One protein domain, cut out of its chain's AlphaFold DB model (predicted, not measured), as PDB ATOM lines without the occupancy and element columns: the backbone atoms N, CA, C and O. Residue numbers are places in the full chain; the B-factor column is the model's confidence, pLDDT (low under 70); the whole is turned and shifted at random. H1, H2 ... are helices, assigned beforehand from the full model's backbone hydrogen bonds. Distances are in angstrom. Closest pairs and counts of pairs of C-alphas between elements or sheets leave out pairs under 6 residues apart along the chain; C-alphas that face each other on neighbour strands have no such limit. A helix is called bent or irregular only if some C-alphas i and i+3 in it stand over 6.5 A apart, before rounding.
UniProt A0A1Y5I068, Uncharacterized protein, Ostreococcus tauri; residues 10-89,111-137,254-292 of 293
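What this domain is: This is residues 10 to 89, 111 to 137 and 254 to 292 of the 293 residues of an uncharacterized protein of Ostreococcus tauri (UniProt A0A1Y5I068). The long helix H1 and the long helix H2 fold back on each other as a helical hairpin, with H3 and the arm H5a packed on it and the short helix H4 near the hairpin's turn. H5 bends, and residues 278 to 292 of its second arm and end stick out from this body, about perpendicular to H5a. The printed part has 146 residues, with five named helices in the order H1, H2, H3, H4, H5 and no named strand; the class is all helix. The whole is only just loose, close to compact, with a radius of gyration of the C-alphas of 17.7 A, and its outline is flat, spanning 55 by 54 by 22 A.

Where its parts are: H1, residues 10 to 46, runs 54.0 A from C-alpha 10 at (205.054, 159.468, 165.646) to C-alpha 46 at (151.089, 158.371, 165.873). H2, residues 55 to 85, is 44.0 A long, and H3, residues 111 to 127, is 23.5 A. H4, residues 131 to 134, is neither bent nor irregular, but only just: C-alphas 131 and 134 are 6.1 A apart. H5, residues 254 to 290, was assigned as one helix by its hydrogen bonds but is bent, with C-alphas 271 and 274 8.1 A apart. Its arms are H5a, residues 254 to 271, 26.8 A, and H5b, residues 274 to 290, 24.5 A, ending at C-alpha 290 at (192.883, 182.397, 139.176).

How they stand to each other: H1 and H2 touch as a hairpin, opposite ways at a shallow tilt of 30 degrees; their closest C-alphas, of Ala 24 and Ala 74, are 4.0 A apart. H1, with residues 21 to 37 alone, touches H5a at a tilt of 37 degrees, only just steep, closest at the C-alphas of Ala 29 and Gly 263, 4.0 A. H2 touches H3 with residues 63 to 71 alone, at a steep tilt of 59 degrees, closest at the C-alphas of Ala 67 and Gly 119, 4.8 A. H3 and H5a touch, opposite ways at a tilt of 34.8 degrees, only just shallow, closest at the C-alphas of Gly 119 and Ala 262, 5.1 A. H1 and H3 are apart. H4 touches H2, closest at the C-alphas of Ala 59 and Gly 132, 5.6 A. H5b is apart from H1, H2, H3 and H4. Every O i to N i+4 pair is within hydrogen-bond range in H1, H2, H3 and H5b; H5a has 13 of 14, and H4 is too short for such a pair.

The domain as a whole: The C-alphas of Val 45 and Arg 292, the two farthest apart, are 58.6 A apart. Residues 10 to 15 and 278 to 292 stand free; the body without them spans 51 by 30 by 21 A. Residues 90 to 110 and 138 to 253 are not printed, with gaps of 25.7 A and 11.4 A between the C-alphas across the cuts. Of the links that are printed whole, H3 to H4 is tight and H1 to H2 is short. Mean pLDDT of the printed part is 91.9; residues 88 to 89 are under 70.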
ATOM      1  N   ALA A  10     205.828 158.909 166.758       72.25
ATOM      2  CA  ALA A  10     205.054 159.468 165.646       72.25
ATOM      3  C   ALA A  10     204.017 158.472 165.087       72.25
ATOM      4  O   ALA A  10     202.857 158.829 164.886       72.25
ATOM      5  N   SER A  11     204.390 157.196 164.916       84.81
ATOM      6  CA  SER A  11     203.466 156.161 164.429       84.81
ATOM      7  C   SER A  11     202.301 155.911 165.394       84.81
ATOM      8  O   SER A  11     201.160 155.707 164.968       84.81
ATOM      9  N   THR A  12     202.558 155.953 166.706       85.44
ATOM     10  CA  THR A  12     201.507 155.750 167.714       85.44
ATOM     11  C   THR A  12     200.524 156.914 167.790       85.44
ATOM     12  O   THR A  12     199.323 156.668 167.916       85.44
ATOM     13  N   ALA A  13     200.999 158.156 167.657       82.25
ATOM     14  CA  ALA A  13     200.147 159.342 167.641       82.25
ATOM     15  C   ALA A  13     199.190 159.323 166.439       82.25
ATOM     16  O   ALA A  13     197.978 159.441 166.614       82.25
ATOM     17  N   THR A  14     199.700 159.042 165.236       88.44
ATOM     18  CA  THR A  14     198.869 158.933 164.026       88.44
ATOM     19  C   THR A  14     197.793 157.854 164.158       88.44
ATOM     20  O   THR A  14     196.638 158.086 163.812       88.44
ATOM     21  N   ARG A  15     198.129 156.677 164.706       90.19
ATOM     22  CA  ARG A  15     197.143 155.602 164.921       90.19
ATOM     23  C   ARG A  15     196.025 156.014 165.882       90.19
ATOM     24  O   ARG A  15     194.883 155.607 165.680       90.19
ATOM     25  N   ARG A  16     196.336 156.805 166.916       90.12
ATOM     26  CA  ARG A  16     195.335 157.296 167.877       90.12
ATOM     27  C   ARG A  16     194.367 158.281 167.234       90.12
ATOM     28  O   ARG A  16     193.166 158.118 167.428       90.12
ATOM     29  N   GLU A  17     194.864 159.221 166.435       88.81
ATOM     30  CA  GLU A  17     194.006 160.179 165.724       88.81
ATOM     31  C   GLU A  17     193.104 159.488 164.694       88.81
ATOM     32  O   GLU A  17     191.901 159.735 164.662       88.81
ATOM     33  N   VAL A  18     193.634 158.525 163.929       90.50
ATOM     34  CA  VAL A  18     192.815 157.721 163.003       90.50
ATOM     35  C   VAL A  18     191.713 156.961 163.752       90.50
ATOM     36  O   VAL A  18     190.562 156.948 163.316       90.50
ATOM     37  N   ALA A  19     192.035 156.356 164.900       93.06
ATOM     38  CA  ALA A  19     191.049 155.656 165.720       93.06
ATOM     39  C   ALA A  19     189.975 156.608 166.275       93.06
ATOM     40  O   ALA A  19     188.789 156.279 166.244       93.06
ATOM     41  N   ARG A  20     190.370 157.802 166.731       93.12
ATOM     42  CA  ARG A  20     189.454 158.851 167.198       93.12
ATOM     43  C   ARG A  20     188.484 159.276 166.090       93.12
ATOM     44  O   ARG A  20     187.274 159.284 166.318       93.12
ATOM     45  N   GLY A  21     189.003 159.531 164.887       92.00
ATOM     46  CA  GLY A  21     188.221 159.838 163.685       92.00
ATOM     47  C   GLY A  21     187.199 158.752 163.341       92.00
ATOM     48  O   GLY A  21     186.010 159.028 163.143       92.00
ATOM     49  N   ALA A  22     187.645 157.493 163.334       95.00
ATOM     50  CA  ALA A  22     186.788 156.344 163.059       95.00
ATOM     51  C   ALA A  22     185.662 156.196 164.098       95.00
ATOM     52  O   ALA A  22     184.508 155.971 163.729       95.00
ATOM     53  N   ILE A  23     185.973 156.370 165.387       95.06
ATOM     54  CA  ILE A  23     184.999 156.274 166.482       95.06
ATOM     55  C   ILE A  23     183.950 157.381 166.389       95.06
ATOM     56  O   ILE A  23     182.757 157.088 166.490       95.06
ATOM     57  N   ALA A  24     184.355 158.631 166.153       94.88
ATOM     58  CA  ALA A  24     183.418 159.741 165.981       94.88
ATOM     59  C   ALA A  24     182.479 159.518 164.788       94.88
ATOM     60  O   ALA A  24     181.263 159.652 164.919       94.88
ATOM     61  N   THR A  25     183.032 159.094 163.650       95.75
ATOM     62  CA  THR A  25     182.269 158.796 162.429       95.75
ATOM     63  C   THR A  25     181.245 157.683 162.667       95.75
ATOM     64  O   THR A  25     180.068 157.833 162.337       95.75
ATOM     65  N   ALA A  26     181.664 156.572 163.282       97.19
ATOM     66  CA  ALA A  26     180.781 155.448 163.586       97.19
ATOM     67  C   ALA A  26     179.680 155.825 164.594       97.19
ATOM     68  O   ALA A  26     178.527 155.407 164.445       97.19
ATOM     69  N   SER A  27     180.016 156.646 165.591       96.75
ATOM     70  CA  SER A  27     179.074 157.107 166.616       96.75
ATOM     71  C   SER A  27     178.028 158.047 166.026       96.75
ATOM     72  O   SER A  27     176.833 157.826 166.223       96.75
ATOM     73  N   GLY A  28     178.451 159.024 165.215       97.12
ATOM     74  CA  GLY A  28     177.540 159.912 164.497       97.12
ATOM     75  C   GLY A  28     176.615 159.147 163.546       97.12
ATOM     76  O   GLY A  28     175.401 159.360 163.549       97.12
ATOM     77  N   ALA A  29     177.155 158.186 162.786       98.31
ATOM     78  CA  ALA A  29     176.362 157.331 161.902       98.31
ATOM     79  C   ALA A  29     175.284 156.549 162.665       98.31
ATOM     80  O   ALA A  29     174.121 156.522 162.256       98.31
ATOM     81  N   THR A  30     175.663 155.943 163.791       98.00
ATOM     82  CA  THR A  30     174.755 155.155 164.632       98.00
ATOM     83  C   THR A  30     173.655 156.030 165.227       98.00
ATOM     84  O   THR A  30     172.483 155.673 165.132       98.00
ATOM     85  N   ALA A  31     174.012 157.197 165.766       97.94
ATOM     86  CA  ALA A  31     173.085 158.144 166.382       97.94
ATOM     87  C   ALA A  31     172.044 158.703 165.394       97.94
ATOM     88  O   ALA A  31     170.848 158.798 165.697       97.94
ATOM     89  N   MET A  32     172.460 159.037 164.170       97.88
ATOM     90  CA  MET A  32     171.515 159.531 163.169       97.88
ATOM     91  C   MET A  32     170.646 158.398 162.601       97.88
ATOM     92  O   MET A  32     169.447 158.581 162.384       97.88
ATOM     93  N   ALA A  33     171.210 157.198 162.415       98.44
ATOM     94  CA  ALA A  33     170.448 156.018 162.013       98.44
ATOM     95  C   ALA A  33     169.392 155.630 163.058       98.44
ATOM     96  O   ALA A  33     168.246 155.360 162.691       98.44
ATOM     97  N   SER A  34     169.745 155.644 164.348       97.94
ATOM     98  CA  SER A  34     168.802 155.375 165.436       97.94
ATOM     99  C   SER A  34     167.702 156.426 165.477       97.94
ATOM    100  O   SER A  34     166.536 156.061 165.605       97.94
ATOM    101  N   THR A  35     168.038 157.703 165.266       97.88
ATOM    102  CA  THR A  35     167.032 158.768 165.146       97.88
ATOM    103  C   THR A  35     166.045 158.459 164.026       97.88
ATOM    104  O   THR A  35     164.845 158.449 164.267       97.88
ATOM    105  N   ALA A  36     166.516 158.101 162.828       97.94
ATOM    106  CA  ALA A  36     165.635 157.754 161.712       97.94
ATOM    107  C   ALA A  36     164.738 156.533 161.994       97.94
ATOM    108  O   ALA A  36     163.594 156.496 161.543       97.94
ATOM    109  N   VAL A  37     165.234 155.529 162.726       98.31
ATOM    110  CA  VAL A  37     164.420 154.378 163.160       98.31
ATOM    111  C   VAL A  37     163.359 154.822 164.164       98.31
ATOM    112  O   VAL A  37     162.185 154.503 163.981       98.31
ATOM    113  N   VAL A  38     163.741 155.595 165.183       98.12
ATOM    114  CA  VAL A  38     162.820 156.120 166.201       98.12
ATOM    115  C   VAL A  38     161.755 157.002 165.560       98.12
ATOM    116  O   VAL A  38     160.575 156.798 165.819       98.12
ATOM    117  N   THR A  39     162.125 157.918 164.662       97.69
ATOM    118  CA  THR A  39     161.170 158.764 163.932       97.69
ATOM    119  C   THR A  39     160.182 157.924 163.130       97.69
ATOM    120  O   THR A  39     158.987 158.218 163.128       97.69
ATOM    121  N   GLN A  40     160.642 156.843 162.498       98.12
ATOM    122  CA  GLN A  40     159.754 155.940 161.778       98.12
ATOM    123  C   GLN A  40     158.789 155.192 162.703       98.12
ATOM    124  O   GLN A  40     157.602 155.115 162.394       98.12
ATOM    125  N   VAL A  41     159.270 154.676 163.837       97.81
ATOM    126  CA  VAL A  41     158.441 153.979 164.834       97.81
ATOM    127  C   VAL A  41     157.424 154.927 165.466       97.81
ATOM    128  O   VAL A  41     156.243 154.602 165.529       97.81
ATOM    129  N   VAL A  42     157.846 156.124 165.872       97.44
ATOM    130  CA  VAL A  42     156.950 157.155 166.411       97.44
ATOM    131  C   VAL A  42     155.916 157.559 165.361       97.44
ATOM    132  O   VAL A  42     154.729 157.616 165.665       97.44
ATOM    133  N   GLY A  43     156.329 157.753 164.106       97.19
ATOM    134  CA  GLY A  43     155.413 158.022 162.999       97.19
ATOM    135  C   GLY A  43     154.386 156.905 162.792       97.19
ATOM    136  O   GLY A  43     153.210 157.193 162.585       97.19
ATOM    137  N   LEU A  44     154.791 155.633 162.912       96.75
ATOM    138  CA  LEU A  44     153.867 154.494 162.862       96.75
ATOM    139  C   LEU A  44     152.823 154.561 163.982       96.75
ATOM    140  O   LEU A  44     151.635 154.418 163.704       96.75
ATOM    141  N   VAL A  45     153.269 154.775 165.224       97.00
ATOM    142  CA  VAL A  45     152.407 154.808 166.416       97.00
ATOM    143  C   VAL A  45     151.428 155.979 166.359       97.00
ATOM    144  O   VAL A  45     150.249 155.809 166.648       97.00
ATOM    145  N   LEU A  46     151.898 157.153 165.938       96.19
ATOM    146  CA  LEU A  46     151.089 158.371 165.873       96.19
ATOM    147  C   LEU A  46     150.265 158.495 164.582       96.19
ATOM    148  O   LEU A  46     149.528 159.464 164.417       96.19
ATOM    149  N   GLY A  47     150.400 157.565 163.631       96.12
ATOM    150  CA  GLY A  47     149.737 157.679 162.328       96.12
ATOM    151  C   GLY A  47     150.286 158.816 161.452       96.12
ATOM    152  O   GLY A  47     149.627 159.242 160.502       96.12
ATOM    153  N   VAL A  48     151.500 159.297 161.735       96.19
ATOM    154  CA  VAL A  48     152.165 160.392 161.022       96.19
ATOM    155  C   VAL A  48     153.116 159.811 159.980       96.19
ATOM    156  O   VAL A  48     154.211 159.340 160.285       96.19
ATOM    157  N   GLY A  49     152.691 159.848 158.717       96.00
ATOM    158  CA  GLY A  49     153.509 159.444 157.573       96.00
ATOM    159  C   GLY A  49     154.095 160.622 156.795       96.00
ATOM    160  O   GLY A  49     153.697 161.774 156.981       96.00
ATOM    161  N   CYS A  50     154.982 160.314 155.845       94.62
ATOM    162  CA  CYS A  50     155.668 161.289 154.986       94.62
ATOM    163  C   CYS A  50     154.726 162.178 154.158       94.62
ATOM    164  O   CYS A  50     155.112 163.264 153.738       94.62
ATOM    165  N   GLY A  51     153.503 161.714 153.900       89.75
ATOM    166  CA  GLY A  51     152.499 162.472 153.163       89.75
ATOM    167  C   GLY A  51     151.483 163.197 154.042       89.75
ATOM    168  O   GLY A  51     150.631 163.873 153.483       89.75
ATOM    169  N   SER A  52     151.518 163.049 155.371       91.69
ATOM    170  CA  SER A  52     150.589 163.728 156.292       91.69
ATOM    171  C   SER A  52     150.839 165.244 156.364       91.69
ATOM    172  O   SER A  52     151.925 165.708 156.023       91.69
ATOM    173  N   ALA A  53     149.858 166.021 156.845       89.62
ATOM    174  CA  ALA A  53     149.988 167.477 157.002       89.62
ATOM    175  C   ALA A  53     151.162 167.872 157.918       89.62
ATOM    176  O   ALA A  53     151.870 168.836 157.646       89.62
ATOM    177  N   MET A  54     151.416 167.077 158.962       91.94
ATOM    178  CA  MET A  54     152.541 167.280 159.879       91.94
ATOM    179  C   MET A  54     153.859 166.684 159.364       91.94
ATOM    180  O   MET A  54     154.917 166.967 159.919       91.94
ATOM    181  N   GLY A  55     153.824 165.880 158.297       91.50
ATOM    182  CA  GLY A  55     154.958 165.055 157.884       91.50
ATOM    183  C   GLY A  55     156.207 165.864 157.534       91.50
ATOM    184  O   GLY A  55     157.306 165.506 157.948       91.50
ATOM    185  N   ALA A  56     156.061 166.986 156.830       91.88
ATOM    186  CA  ALA A  56     157.203 167.830 156.475       91.88
ATOM    187  C   ALA A  56     157.892 168.427 157.716       91.88
ATOM    188  O   ALA A  56     159.114 168.341 157.839       91.88
ATOM    189  N   GLY A  57     157.109 168.965 158.658       94.75
ATOM    190  CA  GLY A  57     157.625 169.541 159.902       94.75
ATOM    191  C   GLY A  57     158.287 168.493 160.794       94.75
ATOM    192  O   GLY A  57     159.413 168.691 161.243       94.75
ATOM    193  N   THR A  58     157.645 167.335 160.984       95.38
ATOM    194  CA  THR A  58     158.215 166.233 161.772       95.38
ATOM    195  C   THR A  58     159.505 165.700 161.150       95.38
ATOM    196  O   THR A  58     160.474 165.460 161.866       95.38
ATOM    197  N   ALA A  59     159.557 165.551 159.823       95.81
ATOM    198  CA  ALA A  59     160.769 165.124 159.133       95.81
ATOM    199  C   ALA A  59     161.909 166.147 159.265       95.81
ATOM    200  O   ALA A  59     163.047 165.754 159.505       95.81
ATOM    201  N   ALA A  60     161.619 167.445 159.138       97.06
ATOM    202  CA  ALA A  60     162.615 168.500 159.312       97.06
ATOM    203  C   ALA A  60     163.152 168.545 160.752       97.06
ATOM    204  O   ALA A  60     164.366 168.546 160.950       97.06
ATOM    205  N   ALA A  61     162.265 168.489 161.750       97.56
ATOM    206  CA  ALA A  61     162.648 168.447 163.160       97.56
ATOM    207  C   ALA A  61     163.503 167.210 163.482       97.56
ATOM    208  O   ALA A  61     164.535 167.328 164.137       97.56
ATOM    209  N   ALA A  62     163.127 166.036 162.963       97.12
ATOM    210  CA  ALA A  62     163.910 164.813 163.112       97.12
ATOM    211  C   ALA A  62     165.283 164.901 162.430       97.12
ATOM    212  O   ALA A  62     166.266 164.404 162.974       97.12
ATOM    213  N   ALA A  63     165.369 165.538 161.258       97.69
ATOM    214  CA  ALA A  63     166.635 165.732 160.556       97.69
ATOM    215  C   ALA A  63     167.587 166.633 161.356       97.69
ATOM    216  O   ALA A  63     168.745 166.268 161.543       97.69
ATOM    217  N   VAL A  64     167.092 167.771 161.856       98.25
ATOM    218  CA  VAL A  64     167.873 168.716 162.671       98.25
ATOM    219  C   VAL A  64     168.276 168.074 163.997       98.25
ATOM    220  O   VAL A  64     169.463 167.986 164.297       98.25
ATOM    221  N   GLY A  65     167.310 167.564 164.764       97.31
ATOM    222  CA  GLY A  65     167.572 166.946 166.064       97.31
ATOM    223  C   GLY A  65     168.490 165.728 165.958       97.31
ATOM    224  O   GLY A  65     169.411 165.581 166.756       97.31
ATOM    225  N   GLY A  66     168.302 164.893 164.932       97.69
ATOM    226  CA  GLY A  66     169.162 163.739 164.671       97.69
ATOM    227  C   GLY A  66     170.590 164.116 164.293       97.69
ATOM    228  O   GLY A  66     171.524 163.431 164.702       97.69
ATOM    229  N   ALA A  67     170.774 165.205 163.546       98.06
ATOM    230  CA  ALA A  67     172.093 165.714 163.191       98.06
ATOM    231  C   ALA A  67     172.840 166.277 164.413       98.06
ATOM    232  O   ALA A  67     173.991 165.914 164.644       98.06
ATOM    233  N   VAL A  68     172.164 167.077 165.245       96.94
ATOM    234  CA  VAL A  68     172.731 167.599 166.503       96.94
ATOM    235  C   VAL A  68     173.080 166.459 167.460       96.94
ATOM    236  O   VAL A  68     174.184 166.410 168.001       96.94
ATOM    237  N   PHE A  69     172.179 165.483 167.616       96.19
ATOM    238  CA  PHE A  69     172.435 164.292 168.425       96.19
ATOM    239  C   PHE A  69     173.637 163.491 167.907       96.19
ATOM    240  O   PHE A  69     174.452 163.019 168.699       96.19
ATOM    241  N   ALA A  70     173.794 163.372 166.585       96.75
ATOM    242  CA  ALA A  70     174.933 162.689 165.981       96.75
ATOM    243  C   ALA A  70     176.271 163.375 166.276       96.75
ATOM    244  O   ALA A  70     177.239 162.687 166.603       96.75
ATOM    245  N   GLY A  71     176.334 164.705 166.205       95.06
ATOM    246  CA  GLY A  71     177.549 165.449 166.536       95.06
ATOM    247  C   GLY A  71     177.908 165.362 168.017       95.06
ATOM    248  O   GLY A  71     179.058 165.080 168.359       95.06
ATOM    249  N   ALA A  72     176.910 165.472 168.896       93.62
ATOM    250  CA  ALA A  72     177.085 165.285 170.333       93.62
ATOM    251  C   ALA A  72     177.608 163.869 170.666       93.62
ATOM    252  O   ALA A  72     178.592 163.716 171.392       93.62
ATOM    253  N   ALA A  73     177.012 162.827 170.071       94.12
ATOM    254  CA  ALA A  73     177.457 161.436 170.210       94.12
ATOM    255  C   ALA A  73     178.885 161.211 169.692       94.12
ATOM    256  O   ALA A  73     179.660 160.472 170.309       94.12
ATOM    257  N   ALA A  74     179.243 161.850 168.576       94.69
ATOM    258  CA  ALA A  74     180.572 161.764 167.987       94.69
ATOM    259  C   ALA A  74     181.652 162.358 168.905       94.69
ATOM    260  O   ALA A  74     182.647 161.680 169.175       94.69
ATOM    261  N   ARG A  75     181.433 163.571 169.434       92.50
ATOM    262  CA  ARG A  75     182.368 164.236 170.361       92.50
ATOM    263  C   ARG A  75     182.542 163.443 171.656       92.50
ATOM    264  O   ARG A  75     183.667 163.076 171.988       92.50
ATOM    265  N   ALA A  76     181.441 163.056 172.304       91.25
ATOM    266  CA  ALA A  76     181.483 162.291 173.552       91.25
ATOM    267  C   ALA A  76     182.234 160.953 173.402       91.25
ATOM    268  O   ALA A  76     183.032 160.569 174.259       91.25
ATOM    269  N   SER A  77     182.021 160.244 172.290       91.44
ATOM    270  CA  SER A  77     182.685 158.958 172.040       91.44
ATOM    271  C   SER A  77     184.177 159.123 171.736       91.44
ATOM    272  O   SER A  77     184.994 158.312 172.182       91.44
ATOM    273  N   ALA A  78     184.550 160.183 171.013       90.81
ATOM    274  CA  ALA A  78     185.942 160.521 170.742       90.81
ATOM    275  C   ALA A  78     186.700 160.913 172.021       90.81
ATOM    276  O   ALA A  78     187.820 160.448 172.237       90.81
ATOM    277  N   GLU A  79     186.090 161.718 172.890       89.75
ATOM    278  CA  GLU A  79     186.663 162.106 174.185       89.75
ATOM    279  C   GLU A  79     186.851 160.900 175.108       89.75
ATOM    280  O   GLU A  79     187.947 160.689 175.635       89.75
ATOM    281  N   ALA A  80     185.829 160.047 175.228       89.19
ATOM    282  CA  ALA A  80     185.902 158.825 176.025       89.19
ATOM    283  C   ALA A  80     187.011 157.875 175.539       89.19
ATOM    284  O   ALA A  80     187.685 157.222 176.342       89.19
ATOM    285  N   TRP A  81     187.241 157.798 174.224       90.25
ATOM    286  CA  TRP A  81     188.362 157.046 173.660       90.25
ATOM    287  C   TRP A  81     189.719 157.654 174.041       90.25
ATOM    288  O   TRP A  81     190.622 156.937 174.488       90.25
ATOM    289  N   MET A  82     189.869 158.973 173.918       89.12
ATOM    290  CA  MET A  82     191.110 159.668 174.271       89.12
ATOM    291  C   MET A  82     191.440 159.541 175.764       89.12
ATOM    292  O   MET A  82     192.594 159.298 176.119       89.12
ATOM    293  N   GLU A  83     190.444 159.614 176.650       88.06
ATOM    294  CA  GLU A  83     190.649 159.431 178.093       88.06
ATOM    295  C   GLU A  83     191.152 158.019 178.438       88.06
ATOM    296  O   GLU A  83     192.059 157.862 179.267       88.06
ATOM    297  N   ARG A  84     190.621 156.991 177.760       88.25
ATOM    298  CA  ARG A  84     191.073 155.598 177.916       88.25
ATOM    299  C   ARG A  84     192.505 155.403 177.428       88.25
ATOM    300  O   ARG A  84     193.309 154.797 178.131       88.25
ATOM    301  N   THR A  85     192.837 155.919 176.245       87.81
ATOM    302  CA  THR A  85     194.166 155.720 175.635       87.81
ATOM    303  C   THR A  85     195.279 156.519 176.316       87.81
ATOM    304  O   THR A  85     196.420 156.061 176.352       87.81
ATOM    305  N   ASN A  86     194.963 157.674 176.907       86.69
ATOM    306  CA  ASN A  86     195.928 158.500 177.639       86.69
ATOM    307  C   ASN A  86     196.160 158.046 179.091       86.69
ATOM    308  O   ASN A  86     196.878 158.713 179.831       86.69
ATOM    309  N   GLY A  87     195.544 156.944 179.536       77.56
ATOM    310  CA  GLY A  87     195.723 156.409 180.891       77.56
ATOM    311  C   GLY A  87     195.095 157.252 182.010       77.56
ATOM    312  O   GLY A  87     195.159 156.857 183.174       77.56
ATOM    313  N   ARG A  88     194.436 158.373 181.681       63.25
ATOM    314  CA  ARG A  88     193.733 159.248 182.641       63.25
ATOM    315  C   ARG A  88     192.460 158.616 183.210       63.25
ATOM    316  O   ARG A  88     192.042 158.982 184.303       63.25
ATOM    317  N   ALA A  89     191.909 157.600 182.543       57.31
ATOM    318  CA  ALA A  89     190.743 156.859 183.023       57.31
ATOM    319  C   ALA A  89     190.948 156.198 184.407       57.31
ATOM    320  O   ALA A  89     189.982 155.978 185.138       57.31
ATOM    321  N   ASP A 111     178.936 174.688 167.253       90.94
ATOM    322  CA  ASP A 111     178.907 173.236 167.067       90.94
ATOM    323  C   ASP A 111     177.504 172.739 166.699       90.94
ATOM    324  O   ASP A 111     177.362 171.950 165.765       90.94
ATOM    325  N   VAL A 112     176.456 173.226 167.375       93.94
ATOM    326  CA  VAL A 112     175.060 172.851 167.075       93.94
ATOM    327  C   VAL A 112     174.673 173.274 165.667       93.94
ATOM    328  O   VAL A 112     174.134 172.466 164.904       93.94
ATOM    329  N   ALA A 113     174.957 174.526 165.306       95.19
ATOM    330  CA  ALA A 113     174.651 175.062 163.988       95.19
ATOM    331  C   ALA A 113     175.395 174.293 162.886       95.19
ATOM    332  O   ALA A 113     174.796 173.940 161.866       95.19
ATOM    333  N   ARG A 114     176.679 173.972 163.105       94.19
ATOM    334  CA  ARG A 114     177.477 173.148 162.191       94.19
ATOM    335  C   ARG A 114     176.883 171.754 162.043       94.19
ATOM    336  O   ARG A 114     176.663 171.316 160.916       94.19
ATOM    337  N   ASP A 115     176.638 171.059 163.150       95.94
ATOM    338  CA  ASP A 115     176.175 169.673 163.132       95.94
ATOM    339  C   ASP A 115     174.813 169.579 162.431       95.94
ATOM    340  O   ASP A 115     174.638 168.762 161.523       95.94
ATOM    341  N   ALA A 116     173.883 170.483 162.769       97.19
ATOM    342  CA  ALA A 116     172.597 170.614 162.094       97.19
ATOM    343  C   ALA A 116     172.765 170.895 160.593       97.19
ATOM    344  O   ALA A 116     172.167 170.203 159.767       97.19
ATOM    345  N   GLY A 117     173.602 171.870 160.229       96.88
ATOM    346  CA  GLY A 117     173.852 172.250 158.840       96.88
ATOM    347  C   GLY A 117     174.426 171.102 158.009       96.88
ATOM    348  O   GLY A 117     173.855 170.743 156.978       96.88
ATOM    349  N   VAL A 118     175.512 170.479 158.475       96.81
ATOM    350  CA  VAL A 118     176.179 169.359 157.791       96.81
ATOM    351  C   VAL A 118     175.243 168.159 157.685       96.81
ATOM    352  O   VAL A 118     175.098 167.591 156.598       96.81
ATOM    353  N   GLY A 119     174.578 167.777 158.777       97.88
ATOM    354  CA  GLY A 119     173.703 166.609 158.792       97.88
ATOM    355  C   GLY A 119     172.473 166.786 157.907       97.88
ATOM    356  O   GLY A 119     172.186 165.913 157.083       97.88
ATOM    357  N   VAL A 120     171.778 167.925 158.000       98.25
ATOM    358  CA  VAL A 120     170.593 168.207 157.174       98.25
ATOM    359  C   VAL A 120     170.971 168.341 155.702       98.25
ATOM    360  O   VAL A 120     170.318 167.722 154.861       98.25
ATOM    361  N   ALA A 121     172.035 169.081 155.371       97.88
ATOM    362  CA  ALA A 121     172.474 169.247 153.985       97.88
ATOM    363  C   ALA A 121     172.898 167.909 153.363       97.88
ATOM    364  O   ALA A 121     172.462 167.573 152.258       97.88
ATOM    365  N   THR A 122     173.676 167.100 154.090       98.25
ATOM    366  CA  THR A 122     174.103 165.774 153.622       98.25
ATOM    367  C   THR A 122     172.904 164.847 153.453       98.25
ATOM    368  O   THR A 122     172.760 164.197 152.414       98.25
ATOM    369  N   PHE A 123     171.989 164.814 154.427       98.25
ATOM    370  CA  PHE A 123     170.786 163.995 154.332       98.25
ATOM    371  C   PHE A 123     169.909 164.415 153.151       98.25
ATOM    372  O   PHE A 123     169.444 163.556 152.399       98.25
ATOM    373  N   ALA A 124     169.698 165.720 152.958       97.38
ATOM    374  CA  ALA A 124     168.937 166.257 151.841       97.38
ATOM    375  C   ALA A 124     169.594 165.894 150.504       97.38
ATOM    376  O   ALA A 124     168.907 165.384 149.621       97.38
ATOM    377  N   ALA A 125     170.912 166.049 150.362       97.31
ATOM    378  CA  ALA A 125     171.635 165.672 149.147       97.31
ATOM    379  C   ALA A 125     171.465 164.175 148.821       97.31
ATOM    380  O   ALA A 125     171.042 163.814 147.718       97.31
ATOM    381  N   LEU A 126     171.688 163.293 149.803       96.56
ATOM    382  CA  LEU A 126     171.531 161.841 149.650       96.56
ATOM    383  C   LEU A 126     170.075 161.426 149.384       96.56
ATOM    384  O   LEU A 126     169.800 160.474 148.643       96.56
ATOM    385  N   SER A 127     169.127 162.160 149.962       95.06
ATOM    386  CA  SER A 127     167.690 161.930 149.811       95.06
ATOM    387  C   SER A 127     167.074 162.647 148.610       95.06
ATOM    388  O   SER A 127     165.870 162.515 148.387       95.06
ATOM    389  N   ARG A 128     167.878 163.362 147.808       94.00
ATOM    390  CA  ARG A 128     167.426 164.187 146.671       94.00
ATOM    391  C   ARG A 128     166.369 165.223 147.078       94.00
ATOM    392  O   ARG A 128     165.346 165.365 146.419       94.00
ATOM    393  N   GLY A 129     166.588 165.874 148.214       93.62
ATOM    394  CA  GLY A 129     165.701 166.867 148.816       93.62
ATOM    395  C   GLY A 129     164.515 166.288 149.593       93.62
ATOM    396  O   GLY A 129     163.790 167.045 150.229       93.62
ATOM    397  N   ASN A 130     164.295 164.967 149.590       94.31
ATOM    398  CA  ASN A 130     163.132 164.382 150.256       94.31
ATOM    399  C   ASN A 130     163.405 164.026 151.726       94.31
ATOM    400  O   ASN A 130     163.771 162.890 152.044       94.31
ATOM    401  N   LEU A 131     163.156 164.977 152.630       96.12
ATOM    402  CA  LEU A 131     163.231 164.739 154.078       96.12
ATOM    403  C   LEU A 131     162.183 163.738 154.581       96.12
ATOM    404  O   LEU A 131     162.416 163.052 155.573       96.12
ATOM    405  N   GLY A 132     161.075 163.565 153.852       95.94
ATOM    406  CA  GLY A 132     160.016 162.607 154.175       95.94
ATOM    407  C   GLY A 132     160.496 161.157 154.288       95.94
ATOM    408  O   GLY A 132     159.783 160.332 154.846       95.94
ATOM    409  N   ARG A 133     161.721 160.843 153.838       96.88
ATOM    410  CA  ARG A 133     162.384 159.553 154.083       96.88
ATOM    411  C   ARG A 133     162.715 159.279 155.555       96.88
ATOM    412  O   ARG A 133     163.099 158.161 155.877       96.88
ATOM    413  N   LEU A 134     162.597 160.246 156.458       97.44
ATOM    414  CA  LEU A 134     162.701 159.980 157.900       97.44
ATOM    415  C   LEU A 134     161.397 159.449 158.506       97.44
ATOM    416  O   LEU A 134     161.400 158.965 159.631       97.44
ATOM    417  N   LEU A 135     160.293 159.510 157.761       97.88
ATOM    418  CA  LEU A 135     158.971 159.082 158.202       97.88
ATOM    419  C   LEU A 135     158.526 157.818 157.465       97.88
ATOM    420  O   LEU A 135     158.988 157.555 156.353       97.88
ATOM    421  N   PRO A 136     157.597 157.039 158.043       98.12
ATOM    422  CA  PRO A 136     157.025 155.918 157.324       98.12
ATOM    423  C   PRO A 136     156.184 156.427 156.142       98.12
ATOM    424  O   PRO A 136     155.598 157.513 156.170       98.12
ATOM    425  N   SER A 137     156.101 155.629 155.083       97.69
ATOM    426  CA  SER A 137     155.288 155.944 153.908       97.69
ATOM    427  C   SER A 137     153.819 155.609 154.147       97.69
ATOM    428  O   SER A 137     153.499 154.488 154.532       97.69
ATOM    429  N   VAL A 254     165.728 152.850 153.477       95.00
ATOM    430  CA  VAL A 254     166.403 153.834 152.607       95.00
ATOM    431  C   VAL A 254     166.737 155.107 153.385       95.00
ATOM    432  O   VAL A 254     167.888 155.531 153.386       95.00
ATOM    433  N   GLY A 255     165.759 155.660 154.108       94.06
ATOM    434  CA  GLY A 255     165.970 156.802 154.998       94.06
ATOM    435  C   GLY A 255     167.004 156.542 156.088       94.06
ATOM    436  O   GLY A 255     167.875 157.374 156.295       94.06
ATOM    437  N   VAL A 256     166.982 155.358 156.709       97.44
ATOM    438  CA  VAL A 256     167.964 154.967 157.740       97.44
ATOM    439  C   VAL A 256     169.386 154.937 157.178       97.44
ATOM    440  O   VAL A 256     170.312 155.407 157.827       97.44
ATOM    441  N   ARG A 257     169.579 154.445 155.947       97.44
ATOM    442  CA  ARG A 257     170.895 154.446 155.286       97.44
ATOM    443  C   ARG A 257     171.372 155.861 154.964       97.44
ATOM    444  O   ARG A 257     172.531 156.174 155.211       97.44
ATOM    445  N   CYS A 258     170.492 156.716 154.438       97.56
ATOM    446  CA  CYS A 258     170.814 158.128 154.207       97.56
ATOM    447  C   CYS A 258     171.165 158.839 155.523       97.56
ATOM    448  O   CYS A 258     172.124 159.602 155.558       97.56
ATOM    449  N   ALA A 259     170.433 158.545 156.600       98.19
ATOM    450  CA  ALA A 259     170.684 159.065 157.938       98.19
ATOM    451  C   ALA A 259     172.037 158.598 158.482       98.19
ATOM    452  O   ALA A 259     172.812 159.425 158.933       98.19
ATOM    453  N   ALA A 260     172.377 157.312 158.356       98.56
ATOM    454  CA  ALA A 260     173.677 156.795 158.780       98.56
ATOM    455  C   ALA A 260     174.847 157.506 158.079       98.56
ATOM    456  O   ALA A 260     175.814 157.899 158.721       98.56
ATOM    457  N   LEU A 261     174.749 157.714 156.762       98.38
ATOM    458  CA  LEU A 261     175.783 158.419 155.997       98.38
ATOM    459  C   LEU A 261     175.867 159.907 156.359       98.38
ATOM    460  O   LEU A 261     176.963 160.452 156.451       98.38
ATOM    461  N   ALA A 262     174.728 160.561 156.593       98.31
ATOM    462  CA  ALA A 262     174.705 161.939 157.070       98.31
ATOM    463  C   ALA A 262     175.314 162.060 158.479       98.31
ATOM    464  O   ALA A 262     176.132 162.944 158.712       98.31
ATOM    465  N   GLY A 263     175.012 161.126 159.380       98.25
ATOM    466  CA  GLY A 263     175.605 161.067 160.714       98.25
ATOM    467  C   GLY A 263     177.108 160.786 160.684       98.25
ATOM    468  O   GLY A 263     177.852 161.370 161.465       98.25
ATOM    469  N   ALA A 264     177.575 159.952 159.749       97.88
ATOM    470  CA  ALA A 264     179.003 159.744 159.506       97.88
ATOM    471  C   ALA A 264     179.695 161.054 159.093       97.88
ATOM    472  O   ALA A 264     180.748 161.387 159.630       97.88
ATOM    473  N   ALA A 265     179.081 161.820 158.182       97.19
ATOM    474  CA  ALA A 265     179.597 163.120 157.761       97.19
ATOM    475  C   ALA A 265     179.637 164.129 158.920       97.19
ATOM    476  O   ALA A 265     180.638 164.825 159.081       97.19
ATOM    477  N   VAL A 266     178.600 164.160 159.766       97.25
ATOM    478  CA  VAL A 266     178.595 164.972 160.991       97.25
ATOM    479  C   VAL A 266     179.741 164.560 161.916       97.25
ATOM    480  O   VAL A 266     180.518 165.417 162.326       97.25
ATOM    481  N   GLY A 267     179.908 163.263 162.189       95.62
ATOM    482  CA  GLY A 267     180.977 162.762 163.057       95.62
ATOM    483  C   GLY A 267     182.384 163.078 162.542       95.62
ATOM    484  O   GLY A 267     183.245 163.464 163.327       95.62
ATOM    485  N   ALA A 268     182.602 162.992 161.227       94.88
ATOM    486  CA  ALA A 268     183.849 163.426 160.603       94.88
ATOM    487  C   ALA A 268     184.051 164.947 160.738       94.88
ATOM    488  O   ALA A 268     185.132 165.399 161.114       94.88
ATOM    489  N   SER A 269     183.001 165.742 160.498       93.69
ATOM    490  CA  SER A 269     183.070 167.201 160.630       93.69
ATOM    491  C   SER A 269     183.331 167.650 162.068       93.69
ATOM    492  O   SER A 269     184.080 168.592 162.275       93.69
ATOM    493  N   ALA A 270     182.797 166.944 163.067       88.94
ATOM    494  CA  ALA A 270     182.931 167.303 164.476       88.94
ATOM    495  C   ALA A 270     184.379 167.246 164.993       88.94
ATOM    496  O   ALA A 270     184.673 167.843 166.024       88.94
ATOM    497  N   LEU A 271     185.275 166.529 164.306       83.25
ATOM    498  CA  LEU A 271     186.692 166.440 164.672       83.25
ATOM    499  C   LEU A 271     187.617 167.230 163.749       83.25
ATOM    500  O   LEU A 271     188.675 167.664 164.191       83.25
ATOM    501  N   HIS A 272     187.233 167.406 162.485       81.62
ATOM    502  CA  HIS A 272     188.095 167.994 161.461       81.62
ATOM    503  C   HIS A 272     187.593 169.348 160.956       81.62
ATOM    504  O   HIS A 272     188.080 169.822 159.933       81.62
ATOM    505  N   PHE A 273     186.615 169.980 161.614       75.69
ATOM    506  CA  PHE A 273     186.018 171.209 161.090       75.69
ATOM    507  C   PHE A 273     187.043 172.322 160.880       75.69
ATOM    508  O   PHE A 273     187.034 172.941 159.822       75.69
ATOM    509  N   ASP A 274     187.950 172.539 161.833       74.50
ATOM    510  CA  ASP A 274     188.964 173.591 161.718       74.50
ATOM    511  C   ASP A 274     189.955 173.302 160.584       74.50
ATOM    512  O   ASP A 274     190.269 174.183 159.783       74.50
ATOM    513  N   GLU A 275     190.378 172.045 160.438       78.06
ATOM    514  CA  GLU A 275     191.241 171.612 159.334       78.06
ATOM    515  C   GLU A 275     190.536 171.769 157.977       78.06
ATOM    516  O   GLU A 275     191.122 172.269 157.012       78.06
ATOM    517  N   MET A 276     189.256 171.391 157.909       70.19
ATOM    518  CA  MET A 276     188.421 171.540 156.720       70.19
ATOM    519  C   MET A 276     188.185 173.012 156.382       70.19
ATOM    520  O   MET A 276     188.272 173.379 155.212       70.19
ATOM    521  N   LYS A 277     187.921 173.860 157.376       76.44
ATOM    522  CA  LYS A 277     187.718 175.300 157.205       76.44
ATOM    523  C   LYS A 277     188.969 175.947 156.619       76.44
ATOM    524  O   LYS A 277     188.876 176.575 155.568       76.44
ATOM    525  N   ILE A 278     190.136 175.692 157.217       76.94
ATOM    526  CA  ILE A 278     191.428 176.181 156.714       76.94
ATOM    527  C   ILE A 278     191.670 175.689 155.279       76.94
ATOM    528  O   ILE A 278     192.132 176.444 154.422       76.94
ATOM    529  N   PHE A 279     191.360 174.423 154.986       75.94
ATOM    530  CA  PHE A 279     191.500 173.880 153.636       75.94
ATOM    531  C   PHE A 279     190.590 174.585 152.619       75.94
ATOM    532  O   PHE A 279     191.057 174.939 151.532       75.94
ATOM    533  N   VAL A 280     189.313 174.801 152.958       75.88
ATOM    534  CA  VAL A 280     188.336 175.473 152.089       75.88
ATOM    535  C   VAL A 280     188.711 176.935 151.875       75.88
ATOM    536  O   VAL A 280     188.718 177.380 150.731       75.88
ATOM    537  N   GLU A 281     189.089 177.665 152.925       83.25
ATOM    538  CA  GLU A 281     189.544 179.059 152.828       83.25
ATOM    539  C   GLU A 281     190.725 179.178 151.855       83.25
ATOM    540  O   GLU A 281     190.647 179.927 150.877       83.25
ATOM    541  N   ARG A 282     191.746 178.325 152.011       85.06
ATOM    542  CA  ARG A 282     192.890 178.255 151.084       85.06
ATOM    543  C   ARG A 282     192.474 177.897 149.655       85.06
ATOM    544  O   ARG A 282     193.066 178.387 148.694       85.06
ATOM    545  N   ALA A 283     191.493 177.011 149.473       77.50
ATOM    546  CA  ALA A 283     190.994 176.650 148.147       77.50
ATOM    547  C   ALA A 283     190.246 177.815 147.477       77.50
ATOM    548  O   ALA A 283     190.461 178.073 146.291       77.50
ATOM    549  N   CYS A 284     189.422 178.542 148.231       86.31
ATOM    550  CA  CYS A 284     188.721 179.732 147.761       86.31
ATOM    551  C   CYS A 284     189.688 180.867 147.407       86.31
ATOM    552  O   CYS A 284     189.503 181.517 146.380       86.31
ATOM    553  N   GLU A 285     190.730 181.091 148.208       88.44
ATOM    554  CA  GLU A 285     191.788 182.060 147.901       88.44
ATOM    555  C   GLU A 285     192.504 181.722 146.591       88.44
ATOM    556  O   GLU A 285     192.627 182.588 145.723       88.44
ATOM    557  N   ARG A 286     192.884 180.450 146.391       88.00
ATOM    558  CA  ARG A 286     193.467 179.987 145.118       88.00
ATOM    559  C   ARG A 286     192.528 180.224 143.937       88.00
ATOM    560  O   ARG A 286     192.962 180.734 142.910       88.00
ATOM    561  N   ALA A 287     191.242 179.900 144.081       82.94
ATOM    562  CA  ALA A 287     190.252 180.108 143.025       82.94
ATOM    563  C   ALA A 287     190.055 181.597 142.687       82.94
ATOM    564  O   ALA A 287     189.980 181.957 141.516       82.94
ATOM    565  N   ARG A 288     190.023 182.482 143.694       89.94
ATOM    566  CA  ARG A 288     189.952 183.938 143.481       89.94
ATOM    567  C   ARG A 288     191.207 184.490 142.810       89.94
ATOM    568  O   ARG A 288     191.087 185.403 142.004       89.94
ATOM    569  N   GLY A 289     192.383 183.944 143.121       83.19
ATOM    570  CA  GLY A 289     193.633 184.299 142.446       83.19
ATOM    571  C   GLY A 289     193.616 183.960 140.953       83.19
ATOM    572  O   GLY A 289     194.076 184.759 140.147       83.19
ATOM    573  N   LEU A 290     193.016 182.826 140.576       80.44
ATOM    574  CA  LEU A 290     192.883 182.397 139.176       80.44
ATOM    575  C   LEU A 290     191.870 183.221 138.365       80.44
ATOM    576  O   LEU A 290     191.979 183.273 137.148       80.44
ATOM    577  N   LEU A 291     190.892 183.857 139.018       74.69
ATOM    578  CA  LEU A 291     189.868 184.694 138.372       74.69
ATOM    579  C   LEU A 291     190.282 186.168 138.214       74.69
ATOM    580  O   LEU A 291     189.502 186.965 137.701       74.69
ATOM    581  N   ARG A 292     191.465 186.553 138.708       75.94
ATOM    582  CA  ARG A 292     192.012 187.921 138.615       75.94
ATOM    583  C   ARG A 292     193.055 188.086 137.496       75.94
ATOM    584  O   ARG A 292     193.743 189.103 137.482       75.94
TER     585      ARG A 292